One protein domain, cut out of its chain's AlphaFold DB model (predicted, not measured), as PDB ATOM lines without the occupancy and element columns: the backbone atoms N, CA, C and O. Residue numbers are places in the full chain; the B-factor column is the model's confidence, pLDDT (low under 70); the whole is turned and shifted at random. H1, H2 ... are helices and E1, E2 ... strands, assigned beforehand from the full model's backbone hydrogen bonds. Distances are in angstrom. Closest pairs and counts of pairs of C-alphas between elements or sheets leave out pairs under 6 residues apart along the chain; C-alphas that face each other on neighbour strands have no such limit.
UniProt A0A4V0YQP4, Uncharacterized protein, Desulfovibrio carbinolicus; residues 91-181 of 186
ATOM      1  N   GLU A  91     112.157 114.307  90.151       75.31
ATOM      2  CA  GLU A  91     111.178 113.750  89.207       75.31
ATOM      3  C   GLU A  91     109.803 114.418  89.388       75.31
ATOM      4  O   GLU A  91     109.074 114.622  88.411       75.31
ATOM      5  N   GLN A  92     109.432 114.791  90.619       79.25
ATOM      6  CA  GLN A  92     108.209 115.552  90.885       79.25
ATOM      7  C   GLN A  92     108.315 116.989  90.375       79.25
ATOM      8  O   GLN A  92     107.337 117.491  89.823       79.25
ATOM      9  N   GLY A  93     109.479 117.626  90.523       82.69
ATOM     10  CA  GLY A  93     109.760 118.957  89.984       82.69
ATOM     11  C   GLY A  93     109.612 118.999  88.463       82.69
ATOM     12  O   GLY A  93     108.817 119.783  87.947       82.69
ATOM     13  N   GLN A  94     110.274 118.085  87.742       85.75
ATOM     14  CA  GLN A  94     110.140 117.982  86.281       85.75
ATOM     15  C   GLN A  94     108.694 117.708  85.846       85.75
ATOM     16  O   GLN A  94     108.196 118.333  84.906       85.75
ATOM     17  N   LEU A  95     107.980 116.819  86.549       90.38
ATOM     18  CA  LEU A  95     106.568 116.558  86.268       90.38
ATOM     19  C   LEU A  95     105.684 117.780  86.522       90.38
ATOM     20  O   LEU A  95     104.804 118.058  85.709       90.38
ATOM     21  N   ARG A  96     105.916 118.524  87.606       89.94
ATOM     22  CA  ARG A  96     105.194 119.763  87.918       89.94
ATOM     23  C   ARG A  96     105.340 120.776  86.787       89.94
ATOM     24  O   ARG A  96     104.330 121.279  86.287       89.94
ATOM     25  N   THR A  97     106.577 121.032  86.359       88.12
ATOM     26  CA  THR A  97     106.878 121.999  85.299       88.12
ATOM     27  C   THR A  97     106.240 121.571  83.980       88.12
ATOM     28  O   THR A  97     105.526 122.363  83.364       88.12
ATOM     29  N   LEU A  98     106.386 120.295  83.597       91.88
ATOM     30  CA  LEU A  98     105.770 119.759  82.384       91.88
ATOM     31  C   LEU A  98     104.246 119.922  82.395       91.88
ATOM     32  O   LEU A  98     103.678 120.418  81.425       91.88
ATOM     33  N   LEU A  99     103.567 119.493  83.466       93.12
ATOM     34  CA  LEU A  99     102.103 119.548  83.540       93.12
ATOM     35  C   LEU A  99     101.583 120.985  83.488       93.12
ATOM     36  O   LEU A  99     100.578 121.240  82.826       93.12
ATOM     37  N   THR A 100     102.273 121.906  84.161       90.56
ATOM     38  CA  THR A 100     101.904 123.325  84.207       90.56
ATOM     39  C   THR A 100     102.006 123.962  82.826       90.56
ATOM     40  O   THR A 100     101.023 124.524  82.343       90.56
ATOM     41  N   LEU A 101     103.156 123.821  82.158       89.75
ATOM     42  CA  LEU A 101     103.379 124.390  80.827       89.75
ATOM     43  C   LEU A 101     102.475 123.743  79.774       89.75
ATOM     44  O   LEU A 101     101.857 124.438  78.971       89.75
ATOM     45  N   TRP A 102     102.307 122.418  79.825       92.12
ATOM     46  CA  TRP A 102     101.390 121.714  78.929       92.12
ATOM     47  C   TRP A 102      99.952 122.209  79.106       92.12
ATOM     48  O   TRP A 102      99.252 122.444  78.121       92.12
ATOM     49  N   TRP A 103      99.485 122.386  80.346       91.62
ATOM     50  CA  TRP A 103      98.142 122.905  80.606       91.62
ATOM     51  C   TRP A 103      97.963 124.339  80.093       91.62
ATOM     52  O   TRP A 103      96.919 124.642  79.521       91.62
ATOM     53  N   GLN A 104      98.969 125.200  80.257       87.88
ATOM     54  CA  GLN A 104      98.945 126.568  79.734       87.88
ATOM     55  C   GLN A 104      98.873 126.599  78.203       87.88
ATOM     56  O   GLN A 104      98.099 127.378  77.649       87.88
ATOM     57  N   GLU A 105      99.633 125.740  77.520       87.06
ATOM     58  CA  GLU A 105      99.715 125.754  76.055       87.06
ATOM     59  C   GLU A 105      98.536 125.034  75.379       87.06
ATOM     60  O   GLU A 105      98.035 125.472  74.342       87.06
ATOM     61  N   PHE A 106      98.056 123.933  75.963       88.56
ATOM     62  CA  PHE A 106      97.111 123.030  75.297       88.56
ATOM     63  C   PHE A 106      95.785 122.830  76.032       88.56
ATOM     64  O   PHE A 106      94.839 122.269  75.461       88.56
ATOM     65  N   GLY A 107      95.696 123.256  77.293       88.31
ATOM     66  CA  GLY A 107      94.536 123.042  78.151       88.31
ATOM     67  C   GLY A 107      94.096 121.579  78.170       88.31
ATOM     68  O   GLY A 107      94.887 120.659  78.371       88.31
ATOM     69  N   LYS A 108      92.804 121.353  77.905       87.81
ATOM     70  CA  LYS A 108      92.185 120.016  77.871       87.81
ATOM     71  C   LYS A 108      92.420 119.265  76.555       87.81
ATOM     72  O   LYS A 108      91.760 118.255  76.331       87.81
ATOM     73  N   SER A 109      93.294 119.716  75.665       90.12
ATOM     74  CA  SER A 109      93.476 119.060  74.366       90.12
ATOM     75  C   SER A 109      94.293 117.773  74.493       90.12
ATOM     76  O   SER A 109      95.323 117.737  75.165       90.12
ATOM     77  N   ALA A 110      93.849 116.707  73.824       92.19
ATOM     78  CA  ALA A 110      94.606 115.463  73.725       92.19
ATOM     79  C   ALA A 110      95.568 115.521  72.528       92.19
ATOM     80  O   ALA A 110      95.140 115.692  71.387       92.19
ATOM     81  N   ILE A 111      96.864 115.344  72.778       92.44
ATOM     82  CA  ILE A 111      97.937 115.572  71.806       92.44
ATOM     83  C   ILE A 111      98.802 114.325  71.657       92.44
ATOM     84  O   ILE A 111      99.191 113.678  72.628       92.44
ATOM     85  N   LYS A 112      99.119 113.967  70.412       92.69
ATOM     86  CA  LYS A 112     100.076 112.893  70.118       92.69
ATOM     87  C   LYS A 112     101.498 113.399  70.340       92.69
ATOM     88  O   LYS A 112     101.808 114.509  69.930       92.69
ATOM     89  N   ILE A 113     102.383 112.544  70.856       90.75
ATOM     90  CA  ILE A 113     103.797 112.881  71.125       90.75
ATOM     91  C   ILE A 113     104.479 113.544  69.921       90.75
ATOM     92  O   ILE A 113     105.163 114.543  70.078       90.75
ATOM     93  N   LYS A 114     104.255 113.022  68.709       88.81
ATOM     94  CA  LYS A 114     104.827 113.605  67.489       88.81
ATOM     95  C   LYS A 114     104.403 115.068  67.296       88.81
ATOM     96  O   LYS A 114     105.246 115.915  67.047       88.81
ATOM     97  N   HIS A 115     103.114 115.351  67.469       87.56
ATOM     98  CA  HIS A 115     102.587 116.702  67.310       87.56
ATOM     99  C   HIS A 115     103.026 117.634  68.443       87.56
ATOM    100  O   HIS A 115     103.265 118.810  68.208       87.56
ATOM    101  N   LEU A 116     103.168 117.100  69.660       87.25
ATOM    102  CA  LEU A 116     103.724 117.837  70.791       87.25
ATOM    103  C   LEU A 116     105.137 118.341  70.468       87.25
ATOM    104  O   LEU A 116     105.399 119.529  70.605       87.25
ATOM    105  N   ILE A 117     106.011 117.453  69.988       86.69
ATOM    106  CA  ILE A 117     107.396 117.794  69.633       86.69
ATOM    107  C   ILE A 117     107.423 118.831  68.502       86.69
ATOM    108  O   ILE A 117     108.107 119.844  68.615       86.69
ATOM    109  N   GLU A 118     106.631 118.629  67.442       84.81
ATOM    110  CA  GLU A 118     106.519 119.577  66.322       84.81
ATOM    111  C   GLU A 118     106.067 120.973  66.776       84.81
ATOM    112  O   GLU A 118     106.618 121.977  66.330       84.81
ATOM    113  N   ARG A 119     105.087 121.047  67.684       75.81
ATOM    114  CA  ARG A 119     104.540 122.315  68.179       75.81
ATOM    115  C   ARG A 119     105.540 123.074  69.053       75.81
ATOM    116  O   ARG A 119     105.663 124.287  68.909       75.81
ATOM    117  N   CYS A 120     106.300 122.362  69.883       69.25
ATOM    118  CA  CYS A 120     107.292 122.970  70.773       69.25
ATOM    119  C   CYS A 120     108.464 123.577  69.988       69.25
ATOM    120  O   CYS A 120     108.954 124.642  70.346       69.25
ATOM    121  N   HIS A 121     108.852 122.970  68.860       69.25
ATOM    122  CA  HIS A 121     109.862 123.543  67.966       69.25
ATOM    123  C   HIS A 121     109.433 124.859  67.296       69.25
ATOM    124  O   HIS A 121     110.290 125.640  66.896       69.25
ATOM    125  N   SER A 122     108.127 125.104  67.142       62.72
ATOM    126  CA  SER A 122     107.619 126.285  66.428       62.72
ATOM    127  C   SER A 122     107.430 127.540  67.283       62.72
ATOM    128  O   SER A 122     107.255 128.611  66.710       62.72
ATOM    129  N   ASN A 123     107.435 127.426  68.616       55.94
ATOM    130  CA  ASN A 123     106.883 128.463  69.494       55.94
ATOM    131  C   ASN A 123     107.853 129.063  70.524       55.94
ATOM    132  O   ASN A 123     107.394 129.876  71.322       55.94
ATOM    133  N   ASP A 124     109.137 128.683  70.525       53.47
ATOM    134  CA  ASP A 124     110.136 129.140  71.517       53.47
ATOM    135  C   ASP A 124     109.570 129.133  72.953       53.47
ATOM    136  O   ASP A 124     109.667 130.091  73.719       53.47
ATOM    137  N   SER A 125     108.823 128.068  73.271       61.84
ATOM    138  CA  SER A 125     108.125 127.934  74.541       61.84
ATOM    139  C   SER A 125     109.018 127.193  75.527       61.84
ATOM    140  O   SER A 125     109.657 126.202  75.172       61.84
ATOM    141  N   GLY A 126     109.000 127.598  76.803       70.19
ATOM    142  CA  GLY A 126     109.689 126.869  77.881       70.19
ATOM    143  C   GLY A 126     109.262 125.395  78.000       70.19
ATOM    144  O   GLY A 126     109.900 124.612  78.697       70.19
ATOM    145  N   LEU A 127     108.196 124.975  77.301       81.94
ATOM    146  CA  LEU A 127     107.812 123.573  77.186       81.94
ATOM    147  C   LEU A 127     108.844 122.754  76.397       81.94
ATOM    148  O   LEU A 127     109.067 121.597  76.745       81.94
ATOM    149  N   PHE A 128     109.487 123.328  75.374       82.06
ATOM    150  CA  PHE A 128     110.544 122.637  74.634       82.06
ATOM    151  C   PHE A 128     111.724 122.287  75.544       82.06
ATOM    152  O   PHE A 128     112.143 121.133  75.551       82.06
ATOM    153  N   GLU A 129     112.194 123.242  76.352       79.94
ATOM    154  CA  GLU A 129     113.306 123.044  77.291       79.94
ATOM    155  C   GLU A 129     113.022 121.881  78.248       79.94
ATOM    156  O   GLU A 129     113.828 120.967  78.388       79.94
ATOM    157  N   VAL A 130     111.816 121.833  78.821       86.00
ATOM    158  CA  VAL A 130     111.423 120.748  79.731       86.00
ATOM    159  C   VAL A 130     111.331 119.399  79.013       86.00
ATOM    160  O   VAL A 130     111.674 118.361  79.582       86.00
ATOM    161  N   LEU A 131     110.857 119.370  77.764       87.56
ATOM    162  CA  LEU A 131     110.814 118.137  76.977       87.56
ATOM    163  C   LEU A 131     112.217 117.649  76.590       87.56
ATOM    164  O   LEU A 131     112.435 116.434  76.554       87.56
ATOM    165  N   ASP A 132     113.143 118.567  76.317       84.19
ATOM    166  CA  ASP A 132     114.546 118.271  76.023       84.19
ATOM    167  C   ASP A 132     115.286 117.774  77.274       84.19
ATOM    168  O   ASP A 132     115.935 116.729  77.233       84.19
ATOM    169  N   ASP A 133     115.061 118.384  78.437       83.31
ATOM    170  CA  ASP A 133     115.597 117.896  79.715       83.31
ATOM    171  C   ASP A 133     115.124 116.466  80.036       83.31
ATOM    172  O   ASP A 133     115.887 115.613  80.502       83.31
ATOM    173  N   ILE A 134     113.850 116.168  79.761       87.31
ATOM    174  CA  ILE A 134     113.252 114.852  80.024       87.31
ATOM    175  C   ILE A 134     113.731 113.800  79.011       87.31
ATOM    176  O   ILE A 134     114.016 112.642  79.354       87.31
ATOM    177  N   ALA A 135     113.745 114.159  77.730       89.44
ATOM    178  CA  ALA A 135     113.818 113.199  76.639       89.44
ATOM    179  C   ALA A 135     114.688 113.640  75.460       89.44
ATOM    180  O   ALA A 135     114.550 113.056  74.390       89.44
ATOM    181  N   GLY A 136     115.610 114.575  75.649       84.88
ATOM    182  CA  GLY A 136     116.525 115.065  74.623       84.88
ATOM    183  C   GLY A 136     117.320 113.956  73.935       84.88
ATOM    184  O   GLY A 136     117.553 112.860  74.476       84.88
ATOM    185  N   GLU A 137     117.712 114.209  72.696       84.56
ATOM    186  CA  GLU A 137     118.563 113.320  71.923       84.56
ATOM    187  C   GLU A 137     119.980 113.288  72.503       84.56
ATOM    188  O   GLU A 137     120.514 114.269  73.006       84.56
ATOM    189  N   ARG A 138     120.625 112.116  72.454       74.12
ATOM    190  CA  ARG A 138     121.983 111.967  73.015       74.12
ATOM    191  C   ARG A 138     123.060 112.649  72.170       74.12
ATOM    192  O   ARG A 138     124.112 112.979  72.697       74.12
ATOM    193  N   ASN A 139     122.804 112.804  70.871       73.56
ATOM    194  CA  ASN A 139     123.802 113.187  69.872       73.56
ATOM    195  C   ASN A 139     123.359 114.397  69.026       73.56
ATOM    196  O   ASN A 139     123.723 114.490  67.856       73.56
ATOM    197  N   GLY A 140     122.550 115.301  69.576       65.75
ATOM    198  CA  GLY A 140     122.113 116.504  68.867       65.75
ATOM    199  C   GLY A 140     120.890 117.161  69.503       65.75
ATOM    200  O   GLY A 140     120.350 116.619  70.465       65.75
ATOM    201  N   PRO A 141     120.453 118.313  68.972       67.25
ATOM    202  CA  PRO A 141     119.267 119.003  69.460       67.25
ATOM    203  C   PRO A 141     117.990 118.242  69.081       67.25
ATOM    204  O   PRO A 141     117.858 117.762  67.951       67.25
ATOM    205  N   GLY A 142     117.026 118.185  70.000       78.81
ATOM    206  CA  GLY A 142     115.686 117.667  69.737       78.81
ATOM    207  C   GLY A 142     115.249 116.587  70.715       78.81
ATOM    208  O   GLY A 142     116.046 115.999  71.432       78.81
ATOM    209  N   VAL A 143     113.950 116.296  70.711       86.56
ATOM    210  CA  VAL A 143     113.326 115.412  71.699       86.56
ATOM    211  C   VAL A 143     113.119 114.008  71.132       86.56
ATOM    212  O   VAL A 143     112.419 113.801  70.137       86.56
ATOM    213  N   ASN A 144     113.640 113.001  71.825       91.25
ATOM    214  CA  ASN A 144     113.443 111.599  71.497       91.25
ATOM    215  C   ASN A 144     112.024 111.133  71.869       91.25
ATOM    216  O   ASN A 144     111.701 110.852  73.030       91.25
ATOM    217  N   ALA A 145     111.176 110.948  70.855       90.62
ATOM    218  CA  ALA A 145     109.773 110.564  71.031       90.62
ATOM    219  C   ALA A 145     109.569 109.258  71.829       90.62
ATOM    220  O   ALA A 145     108.576 109.118  72.551       90.62
ATOM    221  N   ARG A 146     110.492 108.290  71.724       90.94
ATOM    222  CA  ARG A 146     110.391 107.010  72.443       90.94
ATOM    223  C   ARG A 146     110.701 107.183  73.928       90.94
ATOM    224  O   ARG A 146     109.952 106.662  74.756       90.94
ATOM    225  N   ARG A 147     111.769 107.916  74.261       91.69
ATOM    226  CA  ARG A 147     112.119 108.256  75.650       91.69
ATOM    227  C   ARG A 147     110.998 109.051  76.304       91.69
ATOM    228  O   ARG A 147     110.539 108.654  77.373       91.69
ATOM    229  N   LEU A 148     110.485 110.068  75.611       92.75
ATOM    230  CA  LEU A 148     109.364 110.865  76.095       92.75
ATOM    231  C   LEU A 148     108.131 109.990  76.344       92.75
ATOM    232  O   LEU A 148     107.523 110.053  77.406       92.75
ATOM    233  N   GLY A 149     107.797 109.089  75.416       93.00
ATOM    234  CA  GLY A 149     106.675 108.168  75.591       93.00
ATOM    235  C   GLY A 149     106.815 107.220  76.785       93.00
ATOM    236  O   GLY A 149     105.820 106.939  77.454       93.00
ATOM    237  N   HIS A 150     108.019 106.723  77.078       94.06
ATOM    238  CA  HIS A 150     108.262 105.914  78.279       94.06
ATOM    239  C   HIS A 150     108.155 106.738  79.559       94.06
ATOM    240  O   HIS A 150     107.541 106.279  80.522       94.06
ATOM    241  N   TRP A 151     108.695 107.956  79.551       93.88
ATOM    242  CA  TRP A 151     108.613 108.867  80.683       93.88
ATOM    243  C   TRP A 151     107.149 109.225  80.991       93.88
ATOM    244  O   TRP A 151     106.667 108.973  82.093       93.88
ATOM    245  N   LEU A 152     106.368 109.638  79.986       94.31
ATOM    246  CA  LEU A 152     104.931 109.921  80.137       94.31
ATOM    247  C   LEU A 152     104.151 108.711  80.681       94.31
ATOM    248  O   LEU A 152     103.261 108.864  81.514       94.31
ATOM    249  N   LYS A 153     104.500 107.486  80.263       93.50
ATOM    250  CA  LYS A 153     103.907 106.255  80.816       93.50
ATOM    251  C   LYS A 153     104.249 106.039  82.285       93.50
ATOM    252  O   LYS A 153     103.354 105.661  83.033       93.50
ATOM    253  N   ARG A 154     105.497 106.284  82.694       91.62
ATOM    254  CA  ARG A 154     105.945 106.164  84.092       91.62
ATOM    255  C   ARG A 154     105.203 107.136  85.012       91.62
ATOM    256  O   ARG A 154     104.873 106.764  86.131       91.62
ATOM    257  N   HIS A 155     104.892 108.338  84.528       92.31
ATOM    258  CA  HIS A 155     104.215 109.382  85.310       92.31
ATOM    259  C   HIS A 155     102.694 109.454  85.087       92.31
ATOM    260  O   HIS A 155     102.011 110.285  85.693       92.31
ATOM    261  N   LYS A 156     102.130 108.572  84.249       92.88
ATOM    262  CA  LYS A 156     100.687 108.492  83.987       92.88
ATOM    263  C   LYS A 156      99.928 108.305  85.300       92.88
ATOM    264  O   LYS A 156     100.183 107.372  86.052       92.88
ATOM    265  N   GLY A 157      98.935 109.156  85.535       87.88
ATOM    266  CA  GLY A 157      98.064 109.044  86.700       87.88
ATOM    267  C   GLY A 157      98.573 109.728  87.977       87.88
ATOM    268  O   GLY A 157      97.772 109.907  88.895       87.88
ATOM    269  N   ARG A 158      99.842 110.163  88.040       88.44
ATOM    270  CA  ARG A 158     100.376 110.928  89.183       88.44
ATOM    271  C   ARG A 158      99.762 112.334  89.196       88.44
ATOM    272  O   ARG A 158      99.693 112.985  88.155       88.44
ATOM    273  N   VAL A 159      99.286 112.771  90.365       88.75
ATOM    274  CA  VAL A 159      98.690 114.101  90.571       88.75
ATOM    275  C   VAL A 159      99.746 115.041  91.143       88.75
ATOM    276  O   VAL A 159     100.382 114.697  92.136       88.75
ATOM    277  N   VAL A 160      99.914 116.213  90.530       88.38
ATOM    278  CA  VAL A 160     100.780 117.299  91.012       88.38
ATOM    279  C   VAL A 160     100.039 118.617  90.804       88.38
ATOM    280  O   VAL A 160      99.540 118.860  89.710       88.38
ATOM    281  N   ASP A 161      99.902 119.429  91.854       85.69
ATOM    282  CA  ASP A 161      99.187 120.721  91.836       85.69
ATOM    283  C   ASP A 161      97.784 120.675  91.215       85.69
ATOM    284  O   ASP A 161      97.361 121.561  90.477       85.69
ATOM    285  N   GLY A 162      97.049 119.594  91.485       87.81
ATOM    286  CA  GLY A 162      95.710 119.395  90.927       87.81
ATOM    287  C   GLY A 162      95.696 119.084  89.428       87.81
ATOM    288  O   GLY A 162      94.620 119.007  88.842       87.81
ATOM    289  N   LEU A 163      96.848 118.859  88.796       91.06
ATOM    290  CA  LEU A 163      96.978 118.399  87.418       91.06
ATOM    291  C   LEU A 163      97.404 116.933  87.375       91.06
ATOM    292  O   LEU A 163      98.086 116.425  88.266       91.06
ATOM    293  N   ARG A 164      97.000 116.232  86.317       93.69
ATOM    294  CA  ARG A 164      97.373 114.836  86.086       93.69
ATOM    295  C   ARG A 164      97.513 114.541  84.605       93.69
ATOM    296  O   ARG A 164      96.659 114.929  83.808       93.69
ATOM    297  N   LEU A 165      98.534 113.763  84.259       94.25
ATOM    298  CA  LEU A 165      98.698 113.219  82.917       94.25
ATOM    299  C   LEU A 165      97.804 111.988  82.713       94.25
ATOM    300  O   LEU A 165      97.878 111.017  83.474       94.25
ATOM    301  N   VAL A 166      97.000 111.998  81.653       94.69
ATOM    302  CA  VAL A 166      96.188 110.857  81.221       94.69
ATOM    303  C   VAL A 166      96.501 110.477  79.781       94.69
ATOM    304  O   VAL A 166      96.927 111.289  78.960       94.69
ATOM    305  N   GLN A 167      96.281 109.202  79.483       94.75
ATOM    306  CA  GLN A 167      96.430 108.656  78.146       94.75
ATOM    307  C   GLN A 167      95.042 108.460  77.547       94.75
ATOM    308  O   GLN A 167      94.209 107.775  78.140       94.75
ATOM    309  N   VAL A 168      94.823 109.028  76.369       93.44
ATOM    310  CA  VAL A 168      93.585 108.909  75.603       93.44
ATOM    311  C   VAL A 168      93.811 107.872  74.497       93.44
ATOM    312  O   VAL A 168      94.689 108.075  73.649       93.44
ATOM    313  N   PRO A 169      93.079 106.741  74.503       88.62
ATOM    314  CA  PRO A 169      93.158 105.752  73.434       88.62
ATOM    315  C   PRO A 169      92.840 106.385  72.076       88.62
ATOM    316  O   PRO A 169      91.975 107.250  71.969       88.62
ATOM    317  N   GLY A 170      93.539 105.949  71.034       81.62
ATOM    318  CA  GLY A 170      93.322 106.404  69.666       81.62
ATOM    319  C   GLY A 170      93.508 105.253  68.676       81.62
ATOM    320  O   GLY A 170      94.129 104.254  69.039       81.62
ATOM    321  N   PRO A 171      93.009 105.385  67.436       76.25
ATOM    322  CA  PRO A 171      92.946 104.285  66.469       76.25
ATOM    323  C   PRO A 171      94.316 103.705  66.080       76.25
ATOM    324  O   PRO A 171      94.423 102.503  65.884       76.25
ATOM    325  N   ASN A 172      95.368 104.534  66.032       77.56
ATOM    326  CA  ASN A 172      96.732 104.081  65.709       77.56
ATOM    327  C   ASN A 172      97.697 104.265  66.883       77.56
ATOM    328  O   ASN A 172      98.462 103.374  67.237       77.56
ATOM    329  N   MET A 173      97.693 105.458  67.478       80.69
ATOM    330  CA  MET A 173      98.608 105.830  68.549       80.69
ATOM    331  C   MET A 173      97.847 106.633  69.590       80.69
ATOM    332  O   MET A 173      97.036 107.493  69.235       80.69
ATOM    333  N   ALA A 174      98.124 106.343  70.858       86.81
ATOM    334  CA  ALA A 174      97.513 107.042  71.971       86.81
ATOM    335  C   ALA A 174      97.925 108.520  71.989       86.81
ATOM    336  O   ALA A 174      99.082 108.863  71.724       86.81
ATOM    337  N   SER A 175      96.971 109.368  72.349       93.62
ATOM    338  CA  SER A 175      97.216 110.766  72.678       93.62
ATOM    339  C   SER A 175      97.420 110.920  74.183       93.62
ATOM    340  O   SER A 175      97.016 110.069  74.979       93.62
ATOM    341  N   TRP A 176      98.042 112.021  74.572       95.56
ATOM    342  CA  TRP A 176      98.270 112.412  75.954       95.56
ATOM    343  C   TRP A 176      97.553 113.717  76.237       95.56
ATOM    344  O   TRP A 176      97.481 114.592  75.380       95.56
ATOM    345  N   GLN A 177      96.999 113.831  77.431       95.12
ATOM    346  CA  GLN A 177      96.225 114.988  77.847       95.12
ATOM    347  C   GLN A 177      96.562 115.292  79.302       95.12
ATOM    348  O   GLN A 177      96.717 114.374  80.112       95.12
ATOM    349  N   VAL A 178      96.636 116.576  79.638       94.75
ATOM    350  CA  VAL A 178      96.653 117.025  81.029       94.75
ATOM    351  C   VAL A 178      95.226 117.354  81.441       94.75
ATOM    352  O   VAL A 178      94.487 118.011  80.710       94.75
ATOM    353  N   VAL A 179      94.815 116.858  82.602       93.44
ATOM    354  CA  VAL A 179      93.489 117.121  83.167       93.44
ATOM    355  C   VAL A 179      93.619 117.725  84.554       93.44
ATOM    356  O   VAL A 179      94.478 117.316  85.334       93.44
ATOM    357  N   GLN A 180      92.728 118.662  84.869       92.50
ATOM    358  CA  GLN A 180      92.510 119.104  86.240       92.50
ATOM    359  C   GLN A 180      91.764 118.017  87.015       92.50
ATOM    360  O   GLN A 180      90.738 117.498  86.567       92.50
ATOM    361  N   VAL A 181      92.279 117.686  88.186       88.62
ATOM    362  CA  VAL A 181      91.643 116.810  89.160       88.62
ATOM    363  C   VAL A 181      90.851 117.712  90.098       88.62
ATOM    364  O   VAL A 181      91.421 118.580  90.755       88.62
TER     365      VAL A 181
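What this domain is: This is residues 91 to 181 of the 186 residues of an uncharacterized protein of Desulfovibrio carbinolicus (UniProt A0A4V0YQP4). Four short helices cross one another in a small compact cluster, and a two-stranded hairpin, E1 and E2, packs on one side of it, with H1 close to both strands and the later part of H4 nearer to E1. H3 packs on the other three helices, on the side of H1 and H4 away from the hairpin. The printed part has 91 residues, with H1, H2, H3, H4, E1 and E2 in that order along the chain; the sheet, E1 - E2, is antiparallel and the class is mixed, helices and strands. It is compact, with a radius of gyration of the C-alphas of 12.2 A, and spans 37 by 32 by 24 A.

How they stand to each other: Begin with H1, residues 91 to 106, and look for H3, residues 126 to 135. They touch, closest at the C-alphas of Leu 101 and Leu 127, 5.8 A apart, at a steep tilt of 43 degrees, opposite ways. H2, residues 113 to 122, is apart from H1 but touches H3, closest at the C-alphas of Cys 120 and Phe 128, 5.1 A apart. H4, residues 145 to 155, touches H3 about perpendicular, at 89 degrees; their closest C-alphas, those of Ala 135 and Leu 148, are 5.1 A apart. H4 also touches H2, closest at the C-alphas of Ile 113 and Ala 145, 6.4 A apart, at a steep tilt of 68 degrees, only just short of about perpendicular. The packing of the helices is mostly crossed, with no touching pair at a shallow tilt. Now find the hairpin of E1, residues 163 to 168, and E2, residues 175 to 180: N 166 and O 177 are 2.8 A apart and N 179 and O 164 2.9 A, within hydrogen-bond range. The closest C-alphas of H1 and E2, those of Trp 103 and Val 178, are 6.1 A apart. In H1, H3 and H4 every O i to N i+4 pair is within hydrogen-bond range; in H2, 5 of 6 are.

Where its parts are: Find C-alpha 91 at (111.178, 113.750, 89.207); from there H1 runs 21.9 A to C-alpha 106. H2 measures 14.7 A, H3 14.3 A and H4 15.4 A. E1 starts at C-alpha 163, (96.978, 118.399, 87.418), and is 15.5 A long; E2 runs 16.6 A to C-alpha 180 at (92.510, 119.104, 86.240).

The domain as a whole: The C-alphas of Asn 139 and Val 181, the two farthest apart, are 37.7 A from each other. The printed part has no cut; the link H2 to H3 is tight, and the others are short. The mean pLDDT of the printed part is 85.8, and residues 120 to 125 and 140 to 141 are under 70.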